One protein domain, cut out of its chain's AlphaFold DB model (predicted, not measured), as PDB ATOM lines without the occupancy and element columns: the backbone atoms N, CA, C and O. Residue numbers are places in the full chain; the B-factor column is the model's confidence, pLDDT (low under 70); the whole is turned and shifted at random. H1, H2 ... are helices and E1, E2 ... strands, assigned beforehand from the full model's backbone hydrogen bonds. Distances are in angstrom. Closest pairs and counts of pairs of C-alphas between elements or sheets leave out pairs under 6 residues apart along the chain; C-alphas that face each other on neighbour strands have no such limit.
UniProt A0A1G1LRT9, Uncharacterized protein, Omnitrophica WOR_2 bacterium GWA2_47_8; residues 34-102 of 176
ATOM      1  N   ASP A  34      39.032  -2.317 -22.315       92.44
ATOM      2  CA  ASP A  34      39.073  -2.568 -20.872       92.44
ATOM      3  C   ASP A  34      38.938  -1.279 -20.051       92.44
ATOM      4  O   ASP A  34      38.226  -1.251 -19.050       92.44
ATOM      5  N   GLU A  35      39.594  -0.192 -20.474       92.75
ATOM      6  CA  GLU A  35      39.475   1.103 -19.797       92.75
ATOM      7  C   GLU A  35      38.042   1.638 -19.874       92.75
ATOM      8  O   GLU A  35      37.509   2.135 -18.877       92.75
ATOM      9  N   CYS A  36      37.413   1.517 -21.045       90.81
ATOM     10  CA  CYS A  36      36.030   1.921 -21.249       90.81
ATOM     11  C   CYS A  36      35.080   1.127 -20.352       90.81
ATOM     12  O   CYS A  36      34.292   1.722 -19.612       90.81
ATOM     13  N   GLU A  37      35.176  -0.203 -20.361       91.69
ATOM     14  CA  GLU A  37      34.274  -1.072 -19.601       91.69
ATOM     15  C   GLU A  37      34.447  -0.868 -18.091       91.69
ATOM     16  O   GLU A  37      33.462  -0.769 -17.360       91.69
ATOM     17  N   GLN A  38      35.684  -0.685 -17.616       92.25
ATOM     18  CA  GLN A  38      35.963  -0.400 -16.205       92.25
ATOM     19  C   GLN A  38      35.425   0.960 -15.750       92.25
ATOM     20  O   GLN A  38      34.889   1.069 -14.647       92.25
ATOM     21  N   LYS A  39      35.580   2.012 -16.565       89.06
ATOM     22  CA  LYS A  39      35.161   3.371 -16.186       89.06
ATOM     23  C   LYS A  39      33.663   3.597 -16.322       89.06
ATOM     24  O   LYS A  39      33.107   4.402 -15.579       89.06
ATOM     25  N   THR A  40      33.024   2.929 -17.276       83.88
ATOM     26  CA  THR A  40      31.602   3.133 -17.583       83.88
ATOM     27  C   THR A  40      30.705   2.073 -16.954       83.88
ATOM     28  O   THR A  40      29.519   2.328 -16.762       83.88
ATOM     29  N   GLY A  41      31.250   0.900 -16.613       86.44
ATOM     30  CA  GLY A  41      30.476  -0.245 -16.132       86.44
ATOM     31  C   GLY A  41      29.567  -0.860 -17.202       86.44
ATOM     32  O   GLY A  41      28.651  -1.604 -16.863       86.44
ATOM     33  N   MET A  42      29.781  -0.529 -18.479       83.69
ATOM     34  CA  MET A  42      28.994  -0.998 -19.622       83.69
ATOM     35  C   MET A  42      29.880  -1.769 -20.595       83.69
ATOM     36  O   MET A  42      31.084  -1.543 -20.643       83.69
ATOM     37  N   GLN A  43      29.277  -2.631 -21.417       85.81
ATOM     38  CA  GLN A  43      29.977  -3.212 -22.560       85.81
ATOM     39  C   GLN A  43      30.329  -2.101 -23.554       85.81
ATOM     40  O   GLN A  43      29.467  -1.289 -23.913       85.81
ATOM     41  N   CYS A  44      31.577  -2.089 -24.013       88.44
ATOM     42  CA  CYS A  44      32.065  -1.072 -24.931       88.44
ATOM     43  C   CYS A  44      32.321  -1.633 -26.328       88.44
ATOM     44  O   CYS A  44      32.646  -2.803 -26.516       88.44
ATOM     45  N   SER A  45      32.199  -0.766 -27.327       85.44
ATOM     46  CA  SER A  45      32.513  -1.067 -28.719       85.44
ATOM     47  C   SER A  45      33.333   0.065 -29.326       85.44
ATOM     48  O   SER A  45      33.267   1.208 -28.866       85.44
ATOM     49  N   TYR A  46      34.127  -0.248 -30.349       86.81
ATOM     50  CA  TYR A  46      34.865   0.782 -31.067       86.81
ATOM     51  C   TYR A  46      33.889   1.639 -31.881       86.81
ATOM     52  O   TYR A  46      33.152   1.130 -32.737       86.81
ATOM     53  N   VAL A  47      33.882   2.931 -31.570       83.56
ATOM     54  CA  VAL A  47      33.105   3.977 -32.221       83.56
ATOM     55  C   VAL A  47      34.003   4.640 -33.260       83.56
ATOM     56  O   VAL A  47      35.047   5.204 -32.937       83.56
ATOM     57  N   MET A  48      33.579   4.565 -34.515       84.19
ATOM     58  CA  MET A  48      34.173   5.263 -35.649       84.19
ATOM     59  C   MET A  48      33.043   5.866 -36.482       84.19
ATOM     60  O   MET A  48      31.943   5.319 -36.490       84.19
ATOM     61  N   CYS A  49      33.310   6.991 -37.139       78.94
ATOM     62  CA  CYS A  49      32.395   7.597 -38.101       78.94
ATOM     63  C   CYS A  49      32.912   7.245 -39.497       78.94
ATOM     64  O   CYS A  49      33.755   7.945 -40.058       78.94
ATOM     65  N   ASP A  50      32.516   6.075 -39.984       76.81
ATOM     66  CA  ASP A  50      33.032   5.454 -41.204       76.81
ATOM     67  C   ASP A  50      32.321   5.931 -42.477       76.81
ATOM     68  O   ASP A  50      32.847   5.746 -43.577       76.81
ATOM     69  N   TYR A  51      31.171   6.597 -42.342       78.00
ATOM     70  CA  TYR A  51      30.389   7.085 -43.469       78.00
ATOM     71  C   TYR A  51      30.003   8.562 -43.324       78.00
ATOM     72  O   TYR A  51      29.387   8.972 -42.348       78.00
ATOM     73  N   ILE A  52      30.335   9.363 -44.340       78.62
ATOM     74  CA  ILE A  52      29.842  10.736 -44.505       78.62
ATOM     75  C   ILE A  52      29.058  10.763 -45.823       78.62
ATOM     76  O   ILE A  52      29.665  10.612 -46.888       78.62
ATOM     77  N   PRO A  53      27.729  10.936 -45.789       71.88
ATOM     78  CA  PRO A  53      26.924  10.996 -46.998       71.88
ATOM     79  C   PRO A  53      27.293  12.174 -47.910       71.88
ATOM     80  O   PRO A  53      27.731  13.231 -47.450       71.88
ATOM     81  N   GLU A  54      27.039  12.033 -49.214       73.31
ATOM     82  CA  GLU A  54      27.256  13.121 -50.175       73.31
ATOM     83  C   GLU A  54      26.474  14.389 -49.786       73.31
ATOM     84  O   GLU A  54      25.282  14.342 -49.474       73.31
ATOM     85  N   GLY A  55      27.160  15.536 -49.815       79.56
ATOM     86  CA  GLY A  55      26.587  16.843 -49.479       79.56
ATOM     87  C   GLY A  55      26.555  17.181 -47.985       79.56
ATOM     88  O   GLY A  55      26.110  18.275 -47.640       79.56
ATOM     89  N   LYS A  56      27.040  16.291 -47.108       76.69
ATOM     90  CA  LYS A  56      27.178  16.542 -45.669       76.69
ATOM     91  C   LYS A  56      28.623  16.770 -45.248       76.69
ATOM     92  O   LYS A  56      29.560  16.263 -45.860       76.69
ATOM     93  N   THR A  57      28.790  17.556 -44.191       81.69
ATOM     94  CA  THR A  57      30.074  17.747 -43.511       81.69
ATOM     95  C   THR A  57      30.267  16.709 -42.410       81.69
ATOM     96  O   THR A  57      29.306  16.173 -41.859       81.69
ATOM     97  N   PHE A  58      31.525  16.440 -42.065       79.81
ATOM     98  CA  PHE A  58      31.880  15.528 -40.978       79.81
ATOM     99  C   PHE A  58      31.233  15.945 -39.650       79.81
ATOM    100  O   PHE A  58      30.670  15.121 -38.939       79.81
ATOM    101  N   GLU A  59      31.247  17.237 -39.332       79.44
ATOM    102  CA  GLU A  59      30.690  17.777 -38.094       79.44
ATOM    103  C   GLU A  59      29.163  17.673 -38.018       79.44
ATOM    104  O   GLU A  59      28.624  17.577 -36.915       79.44
ATOM    105  N   GLU A  60      28.459  17.695 -39.153       69.69
ATOM    106  CA  GLU A  60      27.008  17.471 -39.192       69.69
ATOM    107  C   GLU A  60      26.639  16.015 -38.895       69.69
ATOM    108  O   GLU A  60      25.610  15.774 -38.266       69.69
ATOM    109  N   VAL A  61      27.453  15.065 -39.359       72.38
ATOM    110  CA  VAL A  61      27.169  13.623 -39.276       72.38
ATOM    111  C   VAL A  61      27.691  13.054 -37.962       72.38
ATOM    112  O   VAL A  61      26.942  12.542 -37.137       72.38
ATOM    113  N   CYS A  62      28.985  13.233 -37.718       77.06
ATOM    114  CA  CYS A  62      29.687  12.669 -36.574       77.06
ATOM    115  C   CYS A  62      29.563  13.555 -35.321       77.06
ATOM    116  O   CYS A  62      29.852  13.123 -34.205       77.06
ATOM    117  N   GLY A  63      29.118  14.804 -35.487       75.38
ATOM    118  CA  GLY A  63      29.071  15.808 -34.432       75.38
ATOM    119  C   GLY A  63      30.376  16.597 -34.312       75.38
ATOM    120  O   GLY A  63      31.484  16.106 -34.541       75.38
ATOM    121  N   LYS A  64      30.256  17.867 -33.918       75.25
ATOM    122  CA  LYS A  64      31.413  18.738 -33.696       75.25
ATOM    123  C   LYS A  64      32.277  18.195 -32.554       75.25
ATOM    124  O   LYS A  64      31.811  18.090 -31.424       75.25
ATOM    125  N   GLY A  65      33.549  17.923 -32.841       74.94
ATOM    126  CA  GLY A  65      34.497  17.394 -31.855       74.94
ATOM    127  C   GLY A  65      34.464  15.874 -31.701       74.94
ATOM    128  O   GLY A  65      34.969  15.380 -30.696       74.94
ATOM    129  N   PHE A  66      33.894  15.145 -32.668       80.50
ATOM    130  CA  PHE A  66      33.966  13.686 -32.712       80.50
ATOM    131  C   PHE A  66      35.408  13.180 -32.557       80.50
ATOM    132  O   PHE A  66      36.339  13.704 -33.174       80.50
ATOM    133  N   GLN A  67      35.568  12.137 -31.749       81.94
ATOM    134  CA  GLN A  67      36.812  11.400 -31.579       81.94
ATOM    135  C   GLN A  67      36.507   9.915 -31.744       81.94
ATOM    136  O   GLN A  67      35.523   9.422 -31.195       81.94
ATOM    137  N   GLU A  68      37.341   9.213 -32.504       86.50
ATOM    138  CA  GLU A  68      37.274   7.757 -32.573       86.50
ATOM    139  C   GLU A  68      37.837   7.120 -31.298       86.50
ATOM    140  O   GLU A  68      38.723   7.674 -30.642       86.50
ATOM    141  N   GLY A  69      37.327   5.943 -30.948       88.12
ATOM    142  CA  GLY A  69      37.821   5.165 -29.818       88.12
ATOM    143  C   GLY A  69      36.751   4.265 -29.216       88.12
ATOM    144  O   GLY A  69      35.670   4.081 -29.770       88.12
ATOM    145  N   TRP A  70      37.044   3.674 -28.066       88.62
ATOM    146  CA  TRP A  70      36.111   2.798 -27.364       88.62
ATOM    147  C   TRP A  70      35.065   3.620 -26.626       88.62
ATOM    148  O   TRP A  70      35.415   4.457 -25.805       88.62
ATOM    149  N   GLY A  71      33.788   3.380 -26.897       86.81
ATOM    150  CA  GLY A  71      32.673   3.996 -26.179       86.81
ATOM    151  C   GLY A  71      31.649   2.945 -25.750       86.81
ATOM    152  O   GLY A  71      31.657   1.832 -26.289       86.81
ATOM    153  N   PRO A  72      30.750   3.260 -24.802       82.25
ATOM    154  CA  PRO A  72      29.640   2.375 -24.457       82.25
ATOM    155  C   PRO A  72      28.835   1.990 -25.701       82.25
ATOM    156  O   PRO A  72      28.591   2.830 -26.565       82.25
ATOM    157  N   THR A  73      28.384   0.739 -25.801       73.31
ATOM    158  CA  THR A  73      27.634   0.251 -26.976       73.31
ATOM    159  C   THR A  73      26.373   1.074 -27.278       73.31
ATOM    160  O   THR A  73      26.014   1.226 -28.443       73.31
ATOM    161  N   SER A  74      25.752   1.689 -26.266       64.31
ATOM    162  CA  SER A  74      24.634   2.630 -26.444       64.31
ATOM    163  C   SER A  74      24.996   3.842 -27.311       64.31
ATOM    164  O   SER A  74      24.211   4.238 -28.162       64.31
ATOM    165  N   VAL A  75      26.218   4.370 -27.190       64.44
ATOM    166  CA  VAL A  75      26.709   5.486 -28.017       64.44
ATOM    167  C   VAL A  75      26.802   5.087 -29.489       64.44
ATOM    168  O   VAL A  75      26.476   5.875 -30.376       64.44
ATOM    169  N   LYS A  76      27.250   3.860 -29.765       64.56
ATOM    170  CA  LYS A  76      27.323   3.341 -31.134       64.56
ATOM    171  C   LYS A  76      25.930   3.141 -31.728       64.56
ATOM    172  O   LYS A  76      25.733   3.436 -32.903       64.56
ATOM    173  N   LEU A  77      24.977   2.673 -30.921       58.69
ATOM    174  CA  LEU A  77      23.583   2.524 -31.334       58.69
ATOM    175  C   LEU A  77      22.962   3.883 -31.695       58.69
ATOM    176  O   LEU A  77      22.340   3.999 -32.745       58.69
ATOM    177  N   ASP A  78      23.223   4.928 -30.905       62.25
ATOM    178  CA  ASP A  78      22.743   6.288 -31.183       62.25
ATOM    179  C   ASP A  78      23.309   6.869 -32.490       62.25
ATOM    180  O   ASP A  78      22.607   7.583 -33.208       62.25
ATOM    181  N   LEU A  79      24.574   6.580 -32.814       59.91
ATOM    182  CA  LEU A  79      25.213   7.038 -34.054       59.91
ATOM    183  C   LEU A  79      24.693   6.277 -35.282       59.91
ATOM    184  O   LEU A  79      24.291   6.905 -36.256       59.91
ATOM    185  N   LEU A  80      24.590   4.947 -35.200       61.81
ATOM    186  CA  LEU A  80      24.001   4.129 -36.268       61.81
ATOM    187  C   LEU A  80      22.537   4.505 -36.529       61.81
ATOM    188  O   LEU A  80      22.108   4.574 -37.679       61.81
ATOM    189  N   ASN A  81      21.772   4.801 -35.476       64.00
ATOM    190  CA  ASN A  81      20.402   5.284 -35.610       64.00
ATOM    191  C   ASN A  81      20.344   6.648 -36.313       64.00
ATOM    192  O   ASN A  81      19.438   6.872 -37.113       64.00
ATOM    193  N   LYS A  82      21.312   7.547 -36.090       66.38
ATOM    194  CA  LYS A  82      21.375   8.840 -36.796       66.38
ATOM    195  C   LYS A  82      21.691   8.688 -38.279       66.38
ATOM    196  O   LYS A  82      21.015   9.318 -39.093       66.38
ATOM    197  N   ASP A  83      22.655   7.845 -38.635       65.06
ATOM    198  CA  ASP A  83      23.005   7.602 -40.041       65.06
ATOM    199  C   ASP A  83      21.841   6.935 -40.787       65.06
ATOM    200  O   ASP A  83      21.449   7.368 -41.876       65.06
ATOM    201  N   ASN A  84      21.200   5.952 -40.147       74.31
ATOM    202  CA  ASN A  84      19.987   5.322 -40.663       74.31
ATOM    203  C   ASN A  84      18.835   6.329 -40.805       74.31
ATOM    204  O   ASN A  84      18.117   6.293 -41.806       74.31
ATOM    205  N   ALA A  85      18.669   7.255 -39.855       75.12
ATOM    206  CA  ALA A  85      17.639   8.290 -39.921       75.12
ATOM    207  C   ALA A  85      17.879   9.259 -41.077       75.12
ATOM    208  O   ALA A  85      16.936   9.616 -41.787       75.12
ATOM    209  N   TYR A  86      19.131   9.651 -41.308       78.06
ATOM    210  CA  TYR A  86      19.490  10.528 -42.413       78.06
ATOM    211  C   TYR A  86      19.197   9.885 -43.776       78.06
ATOM    212  O   TYR A  86      18.513  10.484 -44.612       78.06
ATOM    213  N   GLU A  87      19.655   8.652 -43.998       84.06
ATOM    214  CA  GLU A  87      19.396   7.949 -45.259       84.06
ATOM    215  C   GLU A  87      17.910   7.613 -45.443       84.06
ATOM    216  O   GLU A  87      17.406   7.633 -46.569       84.06
ATOM    217  N   CYS A  88      17.178   7.373 -44.353       85.31
ATOM    218  CA  CYS A  88      15.731   7.209 -44.399       85.31
ATOM    219  C   CYS A  88      15.017   8.500 -44.825       85.31
ATOM    220  O   CYS A  88      14.203   8.491 -45.752       85.31
ATOM    221  N   GLY A  89      15.392   9.633 -44.225       85.00
ATOM    222  CA  GLY A  89      14.842  10.948 -44.550       85.00
ATOM    223  C   GLY A  89      15.088  11.359 -46.002       85.00
ATOM    224  O   GLY A  89      14.204  11.931 -46.640       85.00
ATOM    225  N   LYS A  90      16.239  10.997 -46.586       88.94
ATOM    226  CA  LYS A  90      16.517  11.228 -48.020       88.94
ATOM    227  C   LYS A  90      15.538  10.525 -48.956       88.94
ATOM    228  O   LYS A  90      15.311  11.002 -50.064       88.94
ATOM    229  N   LYS A  91      14.959   9.408 -48.520       89.50
ATOM    230  CA  LYS A  91      13.925   8.670 -49.258       89.50
ATOM    231  C   LYS A  91      12.509   9.157 -48.923       89.50
ATOM    232  O   LYS A  91      11.541   8.555 -49.373       89.50
ATOM    233  N   GLY A  92      12.387  10.233 -48.143       89.19
ATOM    234  CA  GLY A  92      11.115  10.781 -47.675       89.19
ATOM    235  C   GLY A  92      10.492  10.007 -46.513       89.19
ATOM    236  O   GLY A  92       9.338  10.264 -46.193       89.19
ATOM    237  N   GLY A  93      11.225   9.064 -45.916       89.75
ATOM    238  CA  GLY A  93      10.751   8.256 -44.798       89.75
ATOM    239  C   GLY A  93      11.155   8.793 -43.428       89.75
ATOM    240  O   GLY A  93      11.818   9.824 -43.301       89.75
ATOM    241  N   TYR A  94      10.787   8.043 -42.396       87.31
ATOM    242  CA  TYR A  94      11.191   8.268 -41.008       87.31
ATOM    243  C   TYR A  94      11.518   6.937 -40.319       87.31
ATOM    244  O   TYR A  94      11.024   5.890 -40.735       87.31
ATOM    245  N   LEU A  95      12.363   6.949 -39.285       85.44
ATOM    246  CA  LEU A  95      12.597   5.740 -38.488       85.44
ATOM    247  C   LEU A  95      11.426   5.504 -37.536       85.44
ATOM    248  O   LEU A  95      11.004   6.429 -36.844       85.44
ATOM    249  N   THR A  96      10.930   4.272 -37.488       79.06
ATOM    250  CA  THR A  96       9.996   3.829 -36.450       79.06
ATOM    251  C   THR A  96      10.779   3.446 -35.203       79.06
ATOM    252  O   THR A  96      11.809   2.781 -35.299       79.06
ATOM    253  N   GLU A  97      10.322   3.878 -34.034       71.62
ATOM    254  CA  GLU A  97      10.910   3.470 -32.757       71.62
ATOM    255  C   GLU A  97      10.194   2.201 -32.270       71.62
ATOM    256  O   GLU A  97       9.219   2.285 -31.536       71.62
ATOM    257  N   GLU A  98      10.657   1.020 -32.690       63.75
ATOM    258  CA  GLU A  98      10.122  -0.264 -32.203       63.75
ATOM    259  C   GLU A  98      10.908  -0.735 -30.963       63.75
ATOM    260  O   GLU A  98      11.810  -1.574 -31.049       63.75
ATOM    261  N   GLY A  99      10.586  -0.191 -29.788       57.25
ATOM    262  CA  GLY A  99      11.196  -0.609 -28.517       57.25
ATOM    263  C   GLY A  99      12.735  -0.527 -28.508       57.25
ATOM    264  O   GLY A  99      13.306   0.508 -28.837       57.25
ATOM    265  N   ASP A 100      13.413  -1.618 -28.119       43.09
ATOM    266  CA  ASP A 100      14.887  -1.714 -28.061       43.09
ATOM    267  C   ASP A 100      15.540  -2.120 -29.407       43.09
ATOM    268  O   ASP A 100      16.751  -2.361 -29.474       43.09
ATOM    269  N   ILE A 101      14.761  -2.254 -30.486       55.88
ATOM    270  CA  ILE A 101      15.261  -2.656 -31.808       55.88
ATOM    271  C   ILE A 101      15.649  -1.390 -32.590       55.88
ATOM    272  O   ILE A 101      14.881  -0.428 -32.605       55.88
ATOM    273  N   PRO A 102      16.823  -1.351 -33.260       61.16
ATOM    274  CA  PRO A 102      17.197  -0.218 -34.100       61.16
ATOM    275  C   PRO A 102      16.095   0.065 -35.122       61.16
ATOM    276  O   PRO A 102      15.656  -0.839 -35.840       61.16
TER     277      PRO A 102
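AT A GLANCE: This is residues 34 to 102 of the 176 residues of an uncharacterized protein of Omnitrophica WOR_2 bacterium GWA2_47_8 (UniProt A0A1G1LRT9). A small sheet of two strands, E1 and E2, sits at the first end of one long helix, H3, and the short helix H1 lies beyond the sheet, at the opposite end of the long axis from the last residues of H3. The stretch between the strands makes a wide loop along one side of H3, holding the small helix H2, while the residues after H3 turn and fold back along the other side with the short strand E3. The printed part has 69 residues, with three named helices and three named strands in the order H1, E1, H2, E2, H3, E3; the sheet has the order E1 - E2, antiparallel, and E3 pairs with no named strand. The class is mixed, helices and strands. The whole is only just loose, close to compact, with a radius of gyration of the C-alphas of 13.6 A, and its outline is flat, spanning 42 by 29 by 15 A.

IN THESE COORDINATES: Begin with the sheet: find C-alpha 44 at (32.065, -1.072, -24.931), where E1, residues 44 to 47, begins its 8.9 A. Then look at residues 69 to 72 for E2, 10.2 A from first to last C-alpha. Directly after it comes H3, residues 73 to 90; from C-alpha 73 at (27.634, 0.251, -26.976) it runs 26.2 A to C-alpha 90 at (16.517, 11.228, -48.020). Go back to the first printed residues for H1, residues 34 to 40, 10.0 A long. H2 is residues 58 to 61, 5.4 A, and E3 is residues 94 to 96, 6.5 A, ending at C-alpha 96 at (9.996, 3.829, -36.450).

HOW THE PARTS SIT: Look first at the neighbours E1 and E2, which are antiparallel, with 134 degrees between their N-to-C directions. The C-alphas of Cys 44 and Pro 72 face each other at 4.2 A. On the backbone, N 45 and O 71 are within hydrogen-bond range at 2.8 A, and so are N 69 and O 47 at 3.1 A. From the sheet, turn to H1: its closest C-alphas to E2 are those of Cys 36 and Trp 70, 6.2 A apart, and to E1 those of Glu 37 and Cys 44, 5.8 A apart. Then turn to H3, where the closest C-alphas of E1 and H3 are those of Cys 44 and Thr 73, at 5.1 A. Farther along H3 you meet H2, which is close but not clearly touching; their closest C-alphas, those of Val 61 and Asp 83, are 7.4 A apart. At the last turns of H3 look for E3, where the closest C-alphas are those of Cys 88 and Tyr 94, 5.8 A apart. H1 is apart from H3, H1 is apart from H2, and E3 is apart from E1 and from E2. In H1 and H3 every O i to N i+4 pair is within hydrogen-bond range, while H2 is too short for such a pair.

THE WHOLE: The two C-alphas farthest apart are those of Gln 38 and Gly 92, at 41.6 A. The printed part has no cut, and the C-alphas of its first and last residues, Asp 34 and Pro 102, are 25.7 A apart. The links from H1 to E1, from E2 to H3 and from H3 to E3 are tight; those from E1 to H2, with 10 residues, and from H2 to E2, with 7, are short, and no link is long. The mean pLDDT of the printed part is 77.7; look for values under 70 at residue 60, residues 74 to 83, which belong to H3, and residues 98 to 102.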